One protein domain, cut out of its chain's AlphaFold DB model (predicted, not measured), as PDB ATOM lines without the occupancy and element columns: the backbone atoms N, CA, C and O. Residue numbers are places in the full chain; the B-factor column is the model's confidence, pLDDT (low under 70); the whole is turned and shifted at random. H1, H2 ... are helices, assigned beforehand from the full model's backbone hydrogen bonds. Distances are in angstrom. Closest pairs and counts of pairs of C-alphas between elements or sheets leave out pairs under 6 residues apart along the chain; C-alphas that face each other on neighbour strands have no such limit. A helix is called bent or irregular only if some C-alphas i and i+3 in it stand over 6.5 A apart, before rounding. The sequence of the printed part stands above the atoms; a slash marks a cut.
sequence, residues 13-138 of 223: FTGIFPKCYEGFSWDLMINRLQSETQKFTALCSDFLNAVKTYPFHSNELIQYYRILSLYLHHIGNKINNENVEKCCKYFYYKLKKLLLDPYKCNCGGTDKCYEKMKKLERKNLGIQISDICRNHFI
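What this domain is: This is residues 13 to 138 of the 223 residues of the protein "Variable surface protein" of Plasmodium gonderi (UniProt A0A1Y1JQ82). A hairpin of two long helices, H2 and H3, is crossed by H1 over H2 and by short H4 over H3; the unnamed end stretches, residues 13 to 33 and 119 to 138, lie on its opposite sides. The printed part has 126 residues, with helices H1 to H4 in chain order and no named strand. It is all helix and compact: radius of gyration of the C-alphas 13.8 A, spans 39 by 31 by 27 A.

How they stand to each other: H1, residues 34 to 51, touches residues 62 to 70 of H2, residues 58 to 78, at a steep tilt of 61 degrees; closest C-alphas, Cys 44 and Ile 62, 5.6 A. H2 forms a hairpin with H3, residues 81 to 103, at a shallow tilt of 5 degrees; closest C-alphas, Tyr 64 and Leu 98, 6.3 A. H4, residues 110 to 118, touches H3 about perpendicular, 79 degrees; closest C-alphas, Lys 96 and Thr 110, 5.9 A. O i to N i+4 pairs are within hydrogen-bond range throughout H1, H2 and H4, and 15 of 19 in H3.

Where its parts are: H1, 25.6 A, begins at C-alpha 34 (70.629, -54.631, 65.994). H2 is 29.7 A, H3 32.0 A and irregular, C-alphas 82 and 85 being 7.2 A apart. H4, 12.6 A, ends at C-alpha 118 (59.645, -40.186, 78.282).

The domain as a whole: The printed part has no cut and no long link between helices. Residues 31 to 34 and 53 to 57 have pLDDT under 70.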
ATOM      1  N   PHE A  13      39.425 -56.465  80.647       88.12
ATOM      2  CA  PHE A  13      40.387 -57.369  80.010       88.12
ATOM      3  C   PHE A  13      40.088 -57.609  78.515       88.12
ATOM      4  O   PHE A  13      40.915 -58.184  77.795       88.12
ATOM      5  N   THR A  14      38.918 -57.188  78.020       88.62
ATOM      6  CA  THR A  14      38.409 -57.537  76.690       88.62
ATOM      7  C   THR A  14      39.278 -56.976  75.576       88.62
ATOM      8  O   THR A  14      39.385 -55.768  75.359       88.62
ATOM      9  N   GLY A  15      39.839 -57.872  74.765       82.94
ATOM     10  CA  GLY A  15      40.599 -57.498  73.577       82.94
ATOM     11  C   GLY A  15      41.987 -56.926  73.866       82.94
ATOM     12  O   GLY A  15      42.599 -56.413  72.934       82.94
ATOM     13  N   ILE A  16      42.499 -57.038  75.100       89.62
ATOM     14  CA  ILE A  16      43.945 -56.908  75.344       89.62
ATOM     15  C   ILE A  16      44.656 -58.024  74.581       89.62
ATOM     16  O   ILE A  16      45.547 -57.784  73.774       89.62
ATOM     17  N   PHE A  17      44.192 -59.255  74.751       87.19
ATOM     18  CA  PHE A  17      44.705 -60.398  74.014       87.19
ATOM     19  C   PHE A  17      43.691 -60.853  72.950       87.19
ATOM     20  O   PHE A  17      42.488 -60.786  73.211       87.19
ATOM     21  N   PRO A  18      44.122 -61.298  71.750       87.88
ATOM     22  CA  PRO A  18      45.504 -61.437  71.263       87.88
ATOM     23  C   PRO A  18      46.141 -60.123  70.779       87.88
ATOM     24  O   PRO A  18      47.336 -60.088  70.502       87.88
ATOM     25  N   LYS A  19      45.356 -59.050  70.660       90.44
ATOM     26  CA  LYS A  19      45.709 -57.852  69.883       90.44
ATOM     27  C   LYS A  19      47.006 -57.176  70.325       90.44
ATOM     28  O   LYS A  19      47.791 -56.751  69.492       90.44
ATOM     29  N   CYS A  20      47.253 -57.113  71.628       92.44
ATOM     30  CA  CYS A  20      48.438 -56.482  72.206       92.44
ATOM     31  C   CYS A  20      49.685 -57.382  72.190       92.44
ATOM     32  O   CYS A  20      50.770 -56.916  72.541       92.44
ATOM     33  N   TYR A  21      49.531 -58.649  71.798       89.19
ATOM     34  CA  TYR A  21      50.601 -59.624  71.569       89.19
ATOM     35  C   TYR A  21      50.915 -59.812  70.080       89.19
ATOM     36  O   TYR A  21      51.997 -60.267  69.716       89.19
ATOM     37  N   GLU A  22      49.965 -59.511  69.200       87.56
ATOM     38  CA  GLU A  22      50.106 -59.791  67.781       87.56
ATOM     39  C   GLU A  22      51.254 -58.985  67.157       87.56
ATOM     40  O   GLU A  22      51.301 -57.761  67.220       87.56
ATOM     41  N   GLY A  23      52.211 -59.689  66.551       86.62
ATOM     42  CA  GLY A  23      53.367 -59.057  65.915       86.62
ATOM     43  C   GLY A  23      54.409 -58.494  66.890       86.62
ATOM     44  O   GLY A  23      55.345 -57.832  66.438       86.62
ATOM     45  N   PHE A  24      54.295 -58.769  68.195       90.19
ATOM     46  CA  PHE A  24      55.305 -58.410  69.187       90.19
ATOM     47  C   PHE A  24      55.642 -59.585  70.102       90.19
ATOM     48  O   PHE A  24      54.792 -60.085  70.830       90.19
ATOM     49  N   SER A  25      56.915 -59.977  70.139       88.62
ATOM     50  CA  SER A  25      57.368 -61.008  71.073       88.62
ATOM     51  C   SER A  25      57.979 -60.401  72.329       88.62
ATOM     52  O   SER A  25      58.849 -59.526  72.245       88.62
ATOM     53  N   TRP A  26      57.567 -60.928  73.483       89.19
ATOM     54  CA  TRP A  26      58.081 -60.562  74.802       89.19
ATOM     55  C   TRP A  26      59.371 -61.304  75.205       89.19
ATOM     56  O   TRP A  26      59.889 -61.083  76.298       89.19
ATOM     57  N   ASP A  27      59.923 -62.154  74.336       85.44
ATOM     58  CA  ASP A  27      61.169 -62.874  74.610       85.44
ATOM     59  C   ASP A  27      62.375 -61.910  74.634       85.44
ATOM     60  O   ASP A  27      62.542 -61.049  73.761       85.44
ATOM     61  N   LEU A  28      63.220 -62.027  75.660       82.62
ATOM     62  CA  LEU A  28      64.447 -61.240  75.807       82.62
ATOM     63  C   LEU A  28      65.571 -61.729  74.879       82.62
ATOM     64  O   LEU A  28      66.463 -60.944  74.547       82.62
ATOM     65  N   MET A  29      65.512 -63.000  74.468       72.94
ATOM     66  CA  MET A  29      66.554 -63.721  73.731       72.94
ATOM     67  C   MET A  29      66.381 -63.650  72.212       72.94
ATOM     68  O   MET A  29      67.276 -64.059  71.472       72.94
ATOM     69  N   ILE A  30      65.260 -63.116  71.719       75.12
ATOM     70  CA  ILE A  30      65.082 -62.906  70.282       75.12
ATOM     71  C   ILE A  30      66.071 -61.843  69.801       75.12
ATOM     72  O   ILE A  30      66.117 -60.723  70.320       75.12
ATOM     73  N   ASN A  31      66.821 -62.188  68.752       62.16
ATOM     74  CA  ASN A  31      67.689 -61.275  68.015       62.16
ATOM     75  C   ASN A  31      66.843 -60.214  67.298       62.16
ATOM     76  O   ASN A  31      66.526 -60.331  66.115       62.16
ATOM     77  N   ARG A  32      66.437 -59.177  68.030       69.88
ATOM     78  CA  ARG A  32      65.797 -57.992  67.455       69.88
ATOM     79  C   ARG A  32      66.823 -57.218  66.632       69.88
ATOM     80  O   ARG A  32      68.008 -57.229  66.967       69.88
ATOM     81  N   LEU A  33      66.369 -56.543  65.568       65.56
ATOM     82  CA  LEU A  33      67.234 -55.754  64.685       65.56
ATOM     83  C   LEU A  33      68.231 -54.922  65.503       65.56
ATOM     84  O   LEU A  33      67.865 -54.172  66.418       65.56
ATOM     85  N   GLN A  34      69.510 -55.110  65.188       68.12
ATOM     86  CA  GLN A  34      70.629 -54.631  65.994       68.12
ATOM     87  C   GLN A  34      70.622 -53.100  66.134       68.12
ATOM     88  O   GLN A  34      70.977 -52.578  67.190       68.12
ATOM     89  N   SER A  35      70.142 -52.385  65.111       74.06
ATOM     90  CA  SER A  35      70.129 -50.921  65.054       74.06
ATOM     91  C   SER A  35      69.170 -50.278  66.065       74.06
ATOM     92  O   SER A  35      69.579 -49.392  66.812       74.06
ATOM     93  N   GLU A  36      67.915 -50.724  66.154       72.12
ATOM     94  CA  GLU A  36      66.948 -50.193  67.132       72.12
ATOM     95  C   GLU A  36      67.323 -50.600  68.558       72.12
ATOM     96  O   GLU A  36      67.308 -49.791  69.489       72.12
ATOM     97  N   THR A  37      67.755 -51.851  68.714       75.25
ATOM     98  CA  THR A  37      68.175 -52.432  69.991       75.25
ATOM     99  C   THR A  37      69.323 -51.639  70.623       75.25
ATOM    100  O   THR A  37      69.302 -51.373  71.829       75.25
ATOM    101  N   GLN A  38      70.313 -51.216  69.828       80.06
ATOM    102  CA  GLN A  38      71.433 -50.396  70.301       80.06
ATOM    103  C   GLN A  38      70.981 -49.007  70.762       80.06
ATOM    104  O   GLN A  38      71.397 -48.552  71.831       80.06
ATOM    105  N   LYS A  39      70.087 -48.354  70.008       83.00
ATOM    106  CA  LYS A  39      69.572 -47.026  70.369       83.00
ATOM    107  C   LYS A  39      68.813 -47.050  71.696       83.00
ATOM    108  O   LYS A  39      69.056 -46.203  72.554       83.00
ATOM    109  N   PHE A  40      67.949 -48.045  71.903       84.12
ATOM    110  CA  PHE A  40      67.235 -48.177  73.172       84.12
ATOM    111  C   PHE A  40      68.165 -48.570  74.322       84.12
ATOM    112  O   PHE A  40      67.969 -48.074  75.424       84.12
ATOM    113  N   THR A  41      69.207 -49.377  74.085       86.12
ATOM    114  CA  THR A  41      70.208 -49.718  75.119       86.12
ATOM    115  C   THR A  41      70.877 -48.466  75.692       86.12
ATOM    116  O   THR A  41      71.021 -48.336  76.905       86.12
ATOM    117  N   ALA A  42      71.222 -47.510  74.831       86.44
ATOM    118  CA  ALA A  42      71.772 -46.223  75.240       86.44
ATOM    119  C   ALA A  42      70.809 -45.421  76.144       86.44
ATOM    120  O   ALA A  42      71.222 -44.936  77.196       86.44
ATOM    121  N   LEU A  43      69.521 -45.340  75.780       87.75
ATOM    122  CA  LEU A  43      68.492 -44.722  76.631       87.75
ATOM    123  C   LEU A  43      68.303 -45.464  77.965       87.75
ATOM    124  O   LEU A  43      68.091 -44.821  78.990       87.75
ATOM    125  N   CYS A  44      68.414 -46.801  77.972       86.31
ATOM    126  CA  CYS A  44      68.329 -47.598  79.201       86.31
ATOM    127  C   CYS A  44      69.387 -47.142  80.203       86.31
ATOM    128  O   CYS A  44      69.082 -46.936  81.372       86.31
ATOM    129  N   SER A  45      70.639 -46.990  79.759       86.19
ATOM    130  CA  SER A  45      71.737 -46.601  80.646       86.19
ATOM    131  C   SER A  45      71.470 -45.258  81.331       86.19
ATOM    132  O   SER A  45      71.698 -45.140  82.536       86.19
ATOM    133  N   ASP A  46      70.928 -44.284  80.597       88.31
ATOM    134  CA  ASP A  46      70.574 -42.973  81.153       88.31
ATOM    135  C   ASP A  46      69.424 -43.080  82.150       88.31
ATOM    136  O   ASP A  46      69.507 -42.530  83.249       88.31
ATOM    137  N   PHE A  47      68.388 -43.848  81.804       88.50
ATOM    138  CA  PHE A  47      67.277 -44.116  82.711       88.50
ATOM    139  C   PHE A  47      67.759 -44.715  84.023       88.50
ATOM    140  O   PHE A  47      67.418 -44.214  85.091       88.50
ATOM    141  N   LEU A  48      68.593 -45.752  83.953       85.81
ATOM    142  CA  LEU A  48      69.117 -46.412  85.139       85.81
ATOM    143  C   LEU A  48      69.913 -45.462  86.011       85.81
ATOM    144  O   LEU A  48      69.733 -45.464  87.223       85.81
ATOM    145  N   ASN A  49      70.745 -44.614  85.417       85.50
ATOM    146  CA  ASN A  49      71.460 -43.596  86.178       85.50
ATOM    147  C   ASN A  49      70.508 -42.607  86.870       85.50
ATOM    148  O   ASN A  49      70.795 -42.189  87.987       85.50
ATOM    149  N   ALA A  50      69.358 -42.300  86.266       85.81
ATOM    150  CA  ALA A  50      68.356 -41.399  86.832       85.81
ATOM    151  C   ALA A  50      67.455 -42.031  87.915       85.81
ATOM    152  O   ALA A  50      66.853 -41.297  88.703       85.81
ATOM    153  N   VAL A  51      67.318 -43.364  87.956       83.75
ATOM    154  CA  VAL A  51      66.403 -44.060  88.892       83.75
ATOM    155  C   VAL A  51      67.094 -44.985  89.897       83.75
ATOM    156  O   VAL A  51      66.407 -45.617  90.703       83.75
ATOM    157  N   LYS A  52      68.429 -45.079  89.859       75.56
ATOM    158  CA  LYS A  52      69.239 -45.942  90.730       75.56
ATOM    159  C   LYS A  52      69.000 -45.645  92.211       75.56
ATOM    160  O   LYS A  52      69.202 -44.523  92.667       75.56
ATOM    161  N   THR A  53      68.657 -46.694  92.957       63.62
ATOM    162  CA  THR A  53      68.572 -46.667  94.423       63.62
ATOM    163  C   THR A  53      69.687 -47.483  95.090       63.62
ATOM    164  O   THR A  53      70.111 -47.095  96.164       63.62
ATOM    165  N   TYR A  54      70.203 -48.558  94.474       60.44
ATOM    166  CA  TYR A  54      71.268 -49.443  95.006       60.44
ATOM    167  C   TYR A  54      71.983 -50.175  93.829       60.44
ATOM    168  O   TYR A  54      71.531 -50.030  92.687       60.44
ATOM    169  N   PRO A  55      73.096 -50.923  94.012       60.81
ATOM    170  CA  PRO A  55      73.798 -51.583  92.914       60.81
ATOM    171  C   PRO A  55      72.999 -52.807  92.439       60.81
ATOM    172  O   PRO A  55      73.061 -53.884  93.022       60.81
ATOM    173  N   PHE A  56      72.210 -52.614  91.383       63.84
ATOM    174  CA  PHE A  56      71.415 -53.663  90.744       63.84
ATOM    175  C   PHE A  56      72.229 -54.461  89.722       63.84
ATOM    176  O   PHE A  56      73.158 -53.934  89.104       63.84
ATOM    177  N   HIS A  57      71.810 -55.706  89.478       64.12
ATOM    178  CA  HIS A  57      72.195 -56.470  88.291       64.12
ATOM    179  C   HIS A  57      71.740 -55.711  87.035       64.12
ATOM    180  O   HIS A  57      70.598 -55.806  86.593       64.12
ATOM    181  N   SER A  58      72.644 -54.901  86.486       71.81
ATOM    182  CA  SER A  58      72.346 -53.905  85.454       71.81
ATOM    183  C   SER A  58      71.836 -54.522  84.153       71.81
ATOM    184  O   SER A  58      71.007 -53.916  83.481       71.81
ATOM    185  N   ASN A  59      72.276 -55.732  83.808       82.00
ATOM    186  CA  ASN A  59      71.999 -56.326  82.501       82.00
ATOM    187  C   ASN A  59      70.529 -56.712  82.297       82.00
ATOM    188  O   ASN A  59      69.967 -56.389  81.254       82.00
ATOM    189  N   GLU A  60      69.899 -57.375  83.265       84.44
ATOM    190  CA  GLU A  60      68.503 -57.819  83.134       84.44
ATOM    191  C   GLU A  60      67.548 -56.619  83.094       84.44
ATOM    192  O   GLU A  60      66.686 -56.511  82.225       84.44
ATOM    193  N   LEU A  61      67.797 -55.635  83.957       85.44
ATOM    194  CA  LEU A  61      67.032 -54.398  84.008       85.44
ATOM    195  C   LEU A  61      67.129 -53.595  82.699       85.44
ATOM    196  O   LEU A  61      66.126 -53.069  82.213       85.44
ATOM    197  N   ILE A  62      68.322 -53.543  82.087       87.50
ATOM    198  CA  ILE A  62      68.512 -52.969  80.744       87.50
ATOM    199  C   ILE A  62      67.663 -53.727  79.720       87.50
ATOM    200  O   ILE A  62      67.015 -53.101  78.882       87.50
ATOM    201  N   GLN A  63      67.632 -55.060  79.776       89.00
ATOM    202  CA  GLN A  63      66.832 -55.860  78.849       89.00
ATOM    203  C   GLN A  63      65.328 -55.598  79.014       89.00
ATOM    204  O   GLN A  63      64.647 -55.415  78.002       89.00
ATOM    205  N   TYR A  64      64.828 -55.494  80.251       91.88
ATOM    206  CA  TYR A  64      63.425 -55.171  80.526       91.88
ATOM    207  C   TYR A  64      63.041 -53.755  80.095       91.88
ATOM    208  O   TYR A  64      62.017 -53.557  79.442       91.88
ATOM    209  N   TYR A  65      63.875 -52.755  80.376       91.56
ATOM    210  CA  TYR A  65      63.621 -51.405  79.876       91.56
ATOM    211  C   TYR A  65      63.577 -51.386  78.346       91.56
ATOM    212  O   TYR A  65      62.695 -50.776  77.735       91.56
ATOM    213  N   ARG A  66      64.535 -52.066  77.710       91.00
ATOM    214  CA  ARG A  66      64.655 -52.126  76.255       91.00
ATOM    215  C   ARG A  66      63.415 -52.741  75.620       91.00
ATOM    216  O   ARG A  66      62.890 -52.173  74.668       91.00
ATOM    217  N   ILE A  67      62.930 -53.868  76.143       92.94
ATOM    218  CA  ILE A  67      61.729 -54.517  75.607       92.94
ATOM    219  C   ILE A  67      60.471 -53.677  75.831       92.94
ATOM    220  O   ILE A  67      59.666 -53.559  74.913       92.94
ATOM    221  N   LEU A  68      60.341 -53.013  76.982       95.19
ATOM    222  CA  LEU A  68      59.245 -52.076  77.248       95.19
ATOM    223  C   LEU A  68      59.257 -50.892  76.272       95.19
ATOM    224  O   LEU A  68      58.216 -50.495  75.754       95.19
ATOM    225  N   SER A  69      60.441 -50.358  75.974       93.56
ATOM    226  CA  SER A  69      60.607 -49.249  75.029       93.56
ATOM    227  C   SER A  69      60.256 -49.656  73.596       93.56
ATOM    228  O   SER A  69      59.558 -48.930  72.890       93.56
ATOM    229  N   LEU A  70      60.692 -50.847  73.183       92.06
ATOM    230  CA  LEU A  70      60.332 -51.435  71.893       92.06
ATOM    231  C   LEU A  70      58.833 -51.728  71.802       92.06
ATOM    232  O   LEU A  70      58.245 -51.568  70.737       92.06
ATOM    233  N   TYR A  71      58.206 -52.119  72.909       95.19
ATOM    234  CA  TYR A  71      56.770 -52.354  72.946       95.19
ATOM    235  C   TYR A  71      55.968 -51.069  72.729       95.19
ATOM    236  O   TYR A  71      55.050 -51.044  71.916       95.19
ATOM    237  N   LEU A  72      56.362 -49.963  73.367       95.44
ATOM    238  CA  LEU A  72      55.761 -48.650  73.110       95.44
ATOM    239  C   LEU A  72      55.915 -48.215  71.649       95.44
ATOM    240  O   LEU A  72      54.988 -47.660  71.061       95.44
ATOM    241  N   HIS A  73      57.080 -48.484  71.056       92.44
ATOM    242  CA  HIS A  73      57.316 -48.228  69.639       92.44
ATOM    243  C   HIS A  73      56.402 -49.081  68.746       92.44
ATOM    244  O   HIS A  73      55.833 -48.577  67.781       92.44
ATOM    245  N   HIS A  74      56.208 -50.354  69.096       93.31
ATOM    246  CA  HIS A  74      55.270 -51.240  68.415       93.31
ATOM    247  C   HIS A  74      53.825 -50.726  68.512       93.31
ATOM    248  O   HIS A  74      53.159 -50.638  67.482       93.31
ATOM    249  N   ILE A  75      53.366 -50.306  69.699       95.44
ATOM    250  CA  ILE A  75      52.030 -49.711  69.871       95.44
ATOM    251  C   ILE A  75      51.859 -48.509  68.939       95.44
ATOM    252  O   ILE A  75      50.893 -48.460  68.185       95.44
ATOM    253  N   GLY A  76      52.816 -47.576  68.938       93.62
ATOM    254  CA  GLY A  76      52.725 -46.360  68.125       93.62
ATOM    255  C   GLY A  76      52.723 -46.596  66.610       93.62
ATOM    256  O   GLY A  76      52.185 -45.774  65.879       93.62
ATOM    257  N   ASN A  77      53.301 -47.704  66.134       90.50
ATOM    258  CA  ASN A  77      53.512 -47.936  64.700       90.50
ATOM    259  C   ASN A  77      52.642 -49.033  64.084       90.50
ATOM    260  O   ASN A  77      52.509 -49.083  62.860       90.50
ATOM    261  N   LYS A  78      52.152 -49.979  64.888       89.75
ATOM    262  CA  LYS A  78      51.528 -51.217  64.393       89.75
ATOM    263  C   LYS A  78      50.135 -51.464  64.948       89.75
ATOM    264  O   LYS A  78      49.402 -52.248  64.355       89.75
ATOM    265  N   ILE A  79      49.764 -50.821  66.052       90.81
ATOM    266  CA  ILE A  79      48.474 -51.046  66.696       90.81
ATOM    267  C   ILE A  79      47.466 -49.994  66.230       90.81
ATOM    268  O   ILE A  79      47.735 -48.797  66.256       90.81
ATOM    269  N   ASN A  80      46.278 -50.448  65.826       88.81
ATOM    270  CA  ASN A  80      45.171 -49.562  65.461       88.81
ATOM    271  C   ASN A  80      44.728 -48.716  66.663       88.81
ATOM    272  O   ASN A  80      44.661 -49.230  67.782       88.81
ATOM    273  N   ASN A  81      44.312 -47.469  66.412       88.25
ATOM    274  CA  ASN A  81      43.884 -46.513  67.444       88.25
ATOM    275  C   ASN A  81      42.853 -47.087  68.433       88.25
ATOM    276  O   ASN A  81      42.956 -46.847  69.631       88.25
ATOM    277  N   GLU A  82      41.917 -47.914  67.961       88.44
ATOM    278  CA  GLU A  82      40.889 -48.567  68.791       88.44
ATOM    279  C   GLU A  82      41.451 -49.501  69.879       88.44
ATOM    280  O   GLU A  82      40.774 -49.799  70.860       88.44
ATOM    281  N   ASN A  83      42.681 -49.993  69.712       92.56
ATOM    282  CA  ASN A  83      43.320 -50.919  70.647       92.56
ATOM    283  C   ASN A  83      44.464 -50.270  71.437       92.56
ATOM    284  O   ASN A  83      44.991 -50.904  72.350       92.56
ATOM    285  N   VAL A  84      44.835 -49.021  71.123       95.31
ATOM    286  CA  VAL A  84      45.937 -48.306  71.787       95.31
ATOM    287  C   VAL A  84      45.711 -48.247  73.291       95.31
ATOM    288  O   VAL A  84      46.590 -48.651  74.046       95.31
ATOM    289  N   GLU A  85      44.518 -47.845  73.735       95.12
ATOM    290  CA  GLU A  85      44.191 -47.779  75.163       95.12
ATOM    291  C   GLU A  85      44.426 -49.127  75.861       95.12
ATOM    292  O   GLU A  85      45.093 -49.195  76.894       95.12
ATOM    293  N   LYS A  86      43.927 -50.217  75.270       94.81
ATOM    294  CA  LYS A  86      44.025 -51.576  75.823       94.81
ATOM    295  C   LYS A  86      45.477 -52.032  75.930       94.81
ATOM    296  O   LYS A  86      45.893 -52.547  76.969       94.81
ATOM    297  N   CYS A  87      46.273 -51.780  74.894       96.50
ATOM    298  CA  CYS A  87      47.690 -52.131  74.897       96.50
ATOM    299  C   CYS A  87      48.513 -51.227  75.813       96.50
ATOM    300  O   CYS A  87      49.490 -51.683  76.399       96.50
ATOM    301  N   CYS A  88      48.086 -49.985  76.028       97.06
ATOM    302  CA  CYS A  88      48.693 -49.100  77.007       97.06
ATOM    303  C   CYS A  88      48.422 -49.536  78.449       97.06
ATOM    304  O   CYS A  88      49.356 -49.566  79.250       97.06
ATOM    305  N   LYS A  89      47.197 -49.966  78.779       95.81
ATOM    306  CA  LYS A  89      46.901 -50.587  80.087       95.81
ATOM    307  C   LYS A  89      47.806 -51.798  80.331       95.81
ATOM    308  O   LYS A  89      48.416 -51.930  81.390       95.81
ATOM    309  N   TYR A  90      47.969 -52.637  79.311       96.31
ATOM    310  CA  TYR A  90      48.867 -53.787  79.362       96.31
ATOM    311  C   TYR A  90      50.360 -53.404  79.444       96.31
ATOM    312  O   TYR A  90      51.126 -54.036  80.173       96.31
ATOM    313  N   PHE A  91      50.787 -52.322  78.788       97.19
ATOM    314  CA  PHE A  91      52.126 -51.757  78.966       97.19
ATOM    315  C   PHE A  91      52.377 -51.338  80.421       97.19
ATOM    316  O   PHE A  91      53.416 -51.696  80.974       97.19
ATOM    317  N   TYR A  92      51.443 -50.632  81.069       97.19
ATOM    318  CA  TYR A  92      51.601 -50.228  82.473       97.19
ATOM    319  C   TYR A  92      51.695 -51.429  83.417       97.19
ATOM    320  O   TYR A  92      52.497 -51.411  84.354       97.19
ATOM    321  N   TYR A  93      50.951 -52.498  83.130       96.56
ATOM    322  CA  TYR A  93      51.097 -53.777  83.821       96.56
ATOM    323  C   TYR A  93      52.522 -54.327  83.702       96.56
ATOM    324  O   TYR A  93      53.171 -54.595  84.716       96.56
ATOM    325  N   LYS A  94      53.041 -54.440  82.475       96.69
ATOM    326  CA  LYS A  94      54.402 -54.934  82.231       96.69
ATOM    327  C   LYS A  94      55.461 -54.042  82.859       96.69
ATOM    328  O   LYS A  94      56.417 -54.556  83.425       96.69
ATOM    329  N   LEU A  95      55.289 -52.725  82.798       96.12
ATOM    330  CA  LEU A  95      56.188 -51.765  83.430       96.12
ATOM    331  C   LEU A  95      56.267 -52.009  84.942       96.12
ATOM    332  O   LEU A  95      57.366 -52.140  85.483       96.12
ATOM    333  N   LYS A  96      55.114 -52.135  85.611       95.56
ATOM    334  CA  LYS A  96      55.048 -52.433  87.046       95.56
ATOM    335  C   LYS A  96      55.730 -53.766  87.369       95.56
ATOM    336  O   LYS A  96      56.680 -53.788  88.148       95.56
ATOM    337  N   LYS A  97      55.317 -54.838  86.690       94.81
ATOM    338  CA  LYS A  97      55.789 -56.207  86.937       94.81
ATOM    339  C   LYS A  97      57.276 -56.412  86.641       94.81
ATOM    340  O   LYS A  97      57.942 -57.142  87.365       94.81
ATOM    341  N   LEU A  98      57.794 -55.821  85.562       93.00
ATOM    342  CA  LEU A  98      59.161 -56.073  85.091       93.00
ATOM    343  C   LEU A  98      60.188 -55.093  85.660       93.00
ATOM    344  O   LEU A  98      61.349 -55.463  85.779       93.00
ATOM    345  N   LEU A  99      59.803 -53.854  85.989       90.31
ATOM    346  CA  LEU A  99      60.747 -52.852  86.506       90.31
ATOM    347  C   LEU A  99      60.490 -52.491  87.969       90.31
ATOM    348  O   LEU A  99      61.427 -52.470  88.763       90.31
ATOM    349  N   LEU A 100      59.251 -52.180  88.349       91.25
ATOM    350  CA  LEU A 100      58.996 -51.600  89.670       91.25
ATOM    351  C   LEU A 100      59.000 -52.657  90.775       91.25
ATOM    352  O   LEU A 100      59.685 -52.462  91.780       91.25
ATOM    353  N   ASP A 101      58.281 -53.761  90.582       90.62
ATOM    354  CA  ASP A 101      58.119 -54.793  91.609       90.62
ATOM    355  C   ASP A 101      59.448 -55.506  91.949       90.62
ATOM    356  O   ASP A 101      59.761 -55.618  93.140       90.62
ATOM    357  N   PRO A 102      60.290 -55.925  90.976       89.12
ATOM    358  CA  PRO A 102      61.513 -56.669  91.288       89.12
ATOM    359  C   PRO A 102      62.660 -55.768  91.758       89.12
ATOM    360  O   PRO A 102      63.493 -56.189  92.560       89.12
ATOM    361  N   TYR A 103      62.717 -54.524  91.268       85.75
ATOM    362  CA  TYR A 103      63.893 -53.666  91.431       85.75
ATOM    363  C   TYR A 103      63.647 -52.423  92.285       85.75
ATOM    364  O   TYR A 103      64.581 -51.662  92.513       85.75
ATOM    365  N   LYS A 104      62.423 -52.184  92.778       83.50
ATOM    366  CA  LYS A 104      62.094 -51.032  93.642       83.50
ATOM    367  C   LYS A 104      62.659 -49.712  93.096       83.50
ATOM    368  O   LYS A 104      63.249 -48.917  93.836       83.50
ATOM    369  N   CYS A 105      62.537 -49.504  91.780       83.81
ATOM    370  CA  CYS A 105      63.056 -48.311  91.119       83.81
ATOM    371  C   CYS A 105      62.522 -47.052  91.810       83.81
ATOM    372  O   CYS A 105      61.327 -46.964  92.108       83.81
ATOM    373  N   ASN A 106      63.379 -46.046  92.013       85.88
ATOM    374  CA  ASN A 106      62.972 -44.779  92.619       85.88
ATOM    375  C   ASN A 106      62.204 -43.897  91.613       85.88
ATOM    376  O   ASN A 106      62.633 -42.811  91.216       85.88
ATOM    377  N   CYS A 107      61.074 -44.404  91.132       89.19
ATOM    378  CA  CYS A 107      60.190 -43.740  90.184       89.19
ATOM    379  C   CYS A 107      59.019 -43.023  90.867       89.19
ATOM    380  O   CYS A 107      58.524 -42.043  90.322       89.19
ATOM    381  N   GLY A 108      58.613 -43.464  92.063       90.19
ATOM    382  CA  GLY A 108      57.484 -42.884  92.800       90.19
ATOM    383  C   GLY A 108      56.099 -43.315  92.301       90.19
ATOM    384  O   GLY A 108      55.135 -42.589  92.552       90.19
ATOM    385  N   GLY A 109      56.017 -44.448  91.592       92.12
ATOM    386  CA  GLY A 109      54.799 -44.988  90.974       92.12
ATOM    387  C   GLY A 109      55.011 -45.367  89.506       92.12
ATOM    388  O   GLY A 109      55.997 -44.950  88.893       92.12
ATOM    389  N   THR A 110      54.114 -46.182  88.947       95.19
ATOM    390  CA  THR A 110      54.190 -46.661  87.553       95.19
ATOM    391  C   THR A 110      54.033 -45.516  86.546       95.19
ATOM    392  O   THR A 110      54.817 -45.418  85.602       95.19
ATOM    393  N   ASP A 111      53.082 -44.612  86.790       96.00
ATOM    394  CA  ASP A 111      52.833 -43.389  86.016       96.00
ATOM    395  C   ASP A 111      54.079 -42.491  85.955       96.00
ATOM    396  O   ASP A 111      54.580 -42.152  84.882       96.00
ATOM    397  N   LYS A 112      54.652 -42.175  87.120       95.75
ATOM    398  CA  LYS A 112      55.836 -41.326  87.239       95.75
ATOM    399  C   LYS A 112      57.062 -41.996  86.645       95.75
ATOM    400  O   LYS A 112      57.931 -41.304  86.115       95.75
ATOM    401  N   CYS A 113      57.141 -43.326  86.708       94.88
ATOM    402  CA  CYS A 113      58.216 -44.062  86.056       94.88
ATOM    403  C   CYS A 113      58.165 -43.861  84.549       94.88
ATOM    404  O   CYS A 113      59.167 -43.465  83.961       94.88
ATOM    405  N   TYR A 114      56.993 -44.032  83.940       96.25
ATOM    406  CA  TYR A 114      56.826 -43.795  82.513       96.25
ATOM    407  C   TYR A 114      57.111 -42.336  82.120       96.25
ATOM    408  O   TYR A 114      57.821 -42.091  81.145       96.25
ATOM    409  N   GLU A 115      56.675 -41.356  82.916       95.44
ATOM    410  CA  GLU A 115      57.036 -39.950  82.686       95.44
ATOM    411  C   GLU A 115      58.555 -39.711  82.753       95.44
ATOM    412  O   GLU A 115      59.094 -38.937  81.961       95.44
ATOM    413  N   LYS A 116      59.281 -40.404  83.643       94.12
ATOM    414  CA  LYS A 116      60.754 -40.379  83.647       94.12
ATOM    415  C   LYS A 116      61.339 -41.024  82.391       94.12
ATOM    416  O   LYS A 116      62.278 -40.461  81.838       94.12
ATOM    417  N   MET A 117      60.786 -42.146  81.917       93.00
ATOM    418  CA  MET A 117      61.225 -42.791  80.668       93.00
ATOM    419  C   MET A 117      61.083 -41.840  79.471       93.00
ATOM    420  O   MET A 117      62.009 -41.702  78.678       93.00
ATOM    421  N   LYS A 118      59.950 -41.136  79.367       93.75
ATOM    422  CA  LYS A 118      59.645 -40.186  78.282       93.75
ATOM    423  C   LYS A 118      60.544 -38.958  78.233       93.75
ATOM    424  O   LYS A 118      60.809 -38.436  77.154       93.75
ATOM    425  N   LYS A 119      60.984 -38.477  79.398       92.31
ATOM    426  CA  LYS A 119      61.885 -37.320  79.502       92.31
ATOM    427  C   LYS A 119      63.290 -37.617  78.980       92.31
ATOM    428  O   LYS A 119      64.067 -36.685  78.796       92.31
ATOM    429  N   LEU A 120      63.622 -38.888  78.764       88.69
ATOM    430  CA  LEU A 120      64.900 -39.273  78.191       88.69
ATOM    431  C   LEU A 120      64.853 -39.127  76.679       88.69
ATOM    432  O   LEU A 120      64.062 -39.762  75.982       88.69
ATOM    433  N   GLU A 121      65.764 -38.307  76.185       86.56
ATOM    434  CA  GLU A 121      65.957 -38.062  74.771       86.56
ATOM    435  C   GLU A 121      67.453 -38.147  74.478       86.56
ATOM    436  O   GLU A 121      68.272 -37.508  75.143       86.56
ATOM    437  N   ARG A 122      67.820 -38.915  73.449       83.44
ATOM    438  CA  ARG A 122      69.166 -38.871  72.871       83.44
ATOM    439  C   ARG A 122      69.071 -38.304  71.467       83.44
ATOM    440  O   ARG A 122      68.940 -39.046  70.495       83.44
ATOM    441  N   LYS A 123      69.148 -36.970  71.373       82.62
ATOM    442  CA  LYS A 123      69.043 -36.202  70.116       82.62
ATOM    443  C   LYS A 123      69.980 -36.719  69.027       82.62
ATOM    444  O   LYS A 123      69.577 -36.862  67.880       82.62
ATOM    445  N   ASN A 124      71.203 -37.090  69.402       84.88
ATOM    446  CA  ASN A 124      72.206 -37.654  68.497       84.88
ATOM    447  C   ASN A 124      71.836 -39.033  67.917       84.88
ATOM    448  O   ASN A 124      72.371 -39.419  66.884       84.88
ATOM    449  N   LEU A 125      70.941 -39.781  68.566       82.12
ATOM    450  CA  LEU A 125      70.446 -41.079  68.092       82.12
ATOM    451  C   LEU A 125      69.061 -40.976  67.427       82.12
ATOM    452  O   LEU A 125      68.568 -41.976  66.887       82.12
ATOM    453  N   GLY A 126      68.446 -39.786  67.470       85.19
ATOM    454  CA  GLY A 126      67.094 -39.528  66.975       85.19
ATOM    455  C   GLY A 126      66.059 -40.434  67.635       85.19
ATOM    456  O   GLY A 126      65.180 -40.951  66.952       85.19
ATOM    457  N   ILE A 127      66.228 -40.723  68.929       84.94
ATOM    458  CA  ILE A 127      65.370 -41.657  69.656       84.94
ATOM    459  C   ILE A 127      64.803 -41.024  70.921       84.94
ATOM    460  O   ILE A 127      65.524 -40.433  71.732       84.94
ATOM    461  N   GLN A 128      63.497 -41.204  71.076       90.81
ATOM    462  CA  GLN A 128      62.705 -40.792  72.221       90.81
ATOM    463  C   GLN A 128      61.691 -41.896  72.527       90.81
ATOM    464  O   GLN A 128      61.225 -42.601  71.627       90.81
ATOM    465  N   ILE A 129      61.359 -42.063  73.804       92.31
ATOM    466  CA  ILE A 129      60.267 -42.945  74.210       92.31
ATOM    467  C   ILE A 129      58.935 -42.305  73.802       92.31
ATOM    468  O   ILE A 129      58.654 -41.168  74.178       92.31
ATOM    469  N   SER A 130      58.123 -43.050  73.049       92.69
ATOM    470  CA  SER A 130      56.794 -42.613  72.608       92.69
ATOM    471  C   SER A 130      55.898 -42.259  73.798       92.69
ATOM    472  O   SER A 130      55.894 -42.970  74.806       92.69
ATOM    473  N   ASP A 131      55.114 -41.188  73.669       95.62
ATOM    474  CA  ASP A 131      54.132 -40.730  74.654       95.62
ATOM    475  C   ASP A 131      52.721 -41.302  74.426       95.62
ATOM    476  O   ASP A 131      51.786 -40.917  75.133       95.62
ATOM    477  N   ILE A 132      52.585 -42.266  73.508       96.81
ATOM    478  CA  ILE A 132      51.318 -42.884  73.085       96.81
ATOM    479  C   ILE A 132      50.446 -43.395  74.245       96.81
ATOM    480  O   ILE A 132      49.224 -43.404  74.139       96.81
ATOM    481  N   CYS A 133      51.042 -43.766  75.384       97.62
ATOM    482  CA  CYS A 133      50.322 -44.287  76.549       97.62
ATOM    483  C   CYS A 133      50.064 -43.267  77.662       97.62
ATOM    484  O   CYS A 133      49.538 -43.629  78.717       97.62
ATOM    485  N   ARG A 134      50.406 -41.988  77.459       95.88
ATOM    486  CA  ARG A 134      50.306 -40.942  78.491       95.88
ATOM    487  C   ARG A 134      48.901 -40.818  79.076       95.88
ATOM    488  O   ARG A 134      48.752 -40.733  80.288       95.88
ATOM    489  N   ASN A 135      47.885 -40.834  78.218       95.94
ATOM    490  CA  ASN A 135      46.495 -40.583  78.610       95.94
ATOM    491  C   ASN A 135      45.723 -41.871  78.950       95.94
ATOM    492  O   ASN A 135      44.515 -41.829  79.145       95.94
ATOM    493  N   HIS A 136      46.414 -43.011  79.009       95.25
ATOM    494  CA  HIS A 136      45.822 -44.336  79.220       95.25
ATOM    495  C   HIS A 136      46.356 -45.009  80.491       95.25
ATOM    496  O   HIS A 136      46.373 -46.237  80.591       95.25
ATOM    497  N   PHE A 137      46.853 -44.212  81.443       94.69
ATOM    498  CA  PHE A 137      47.294 -44.724  82.734       94.69
ATOM    499  C   PHE A 137      46.115 -45.287  83.528       94.69
ATOM    500  O   PHE A 137      45.052 -44.677  83.616       94.69
ATOM    501  N   ILE A 138      46.347 -46.448  84.132       92.50
ATOM    502  CA  ILE A 138      45.451 -47.078  85.088       92.50
ATOM    503  C   ILE A 138      46.296 -47.646  86.223       92.50
ATOM    504  O   ILE A 138      47.357 -48.231  85.978       92.50
TER     505      ILE A 138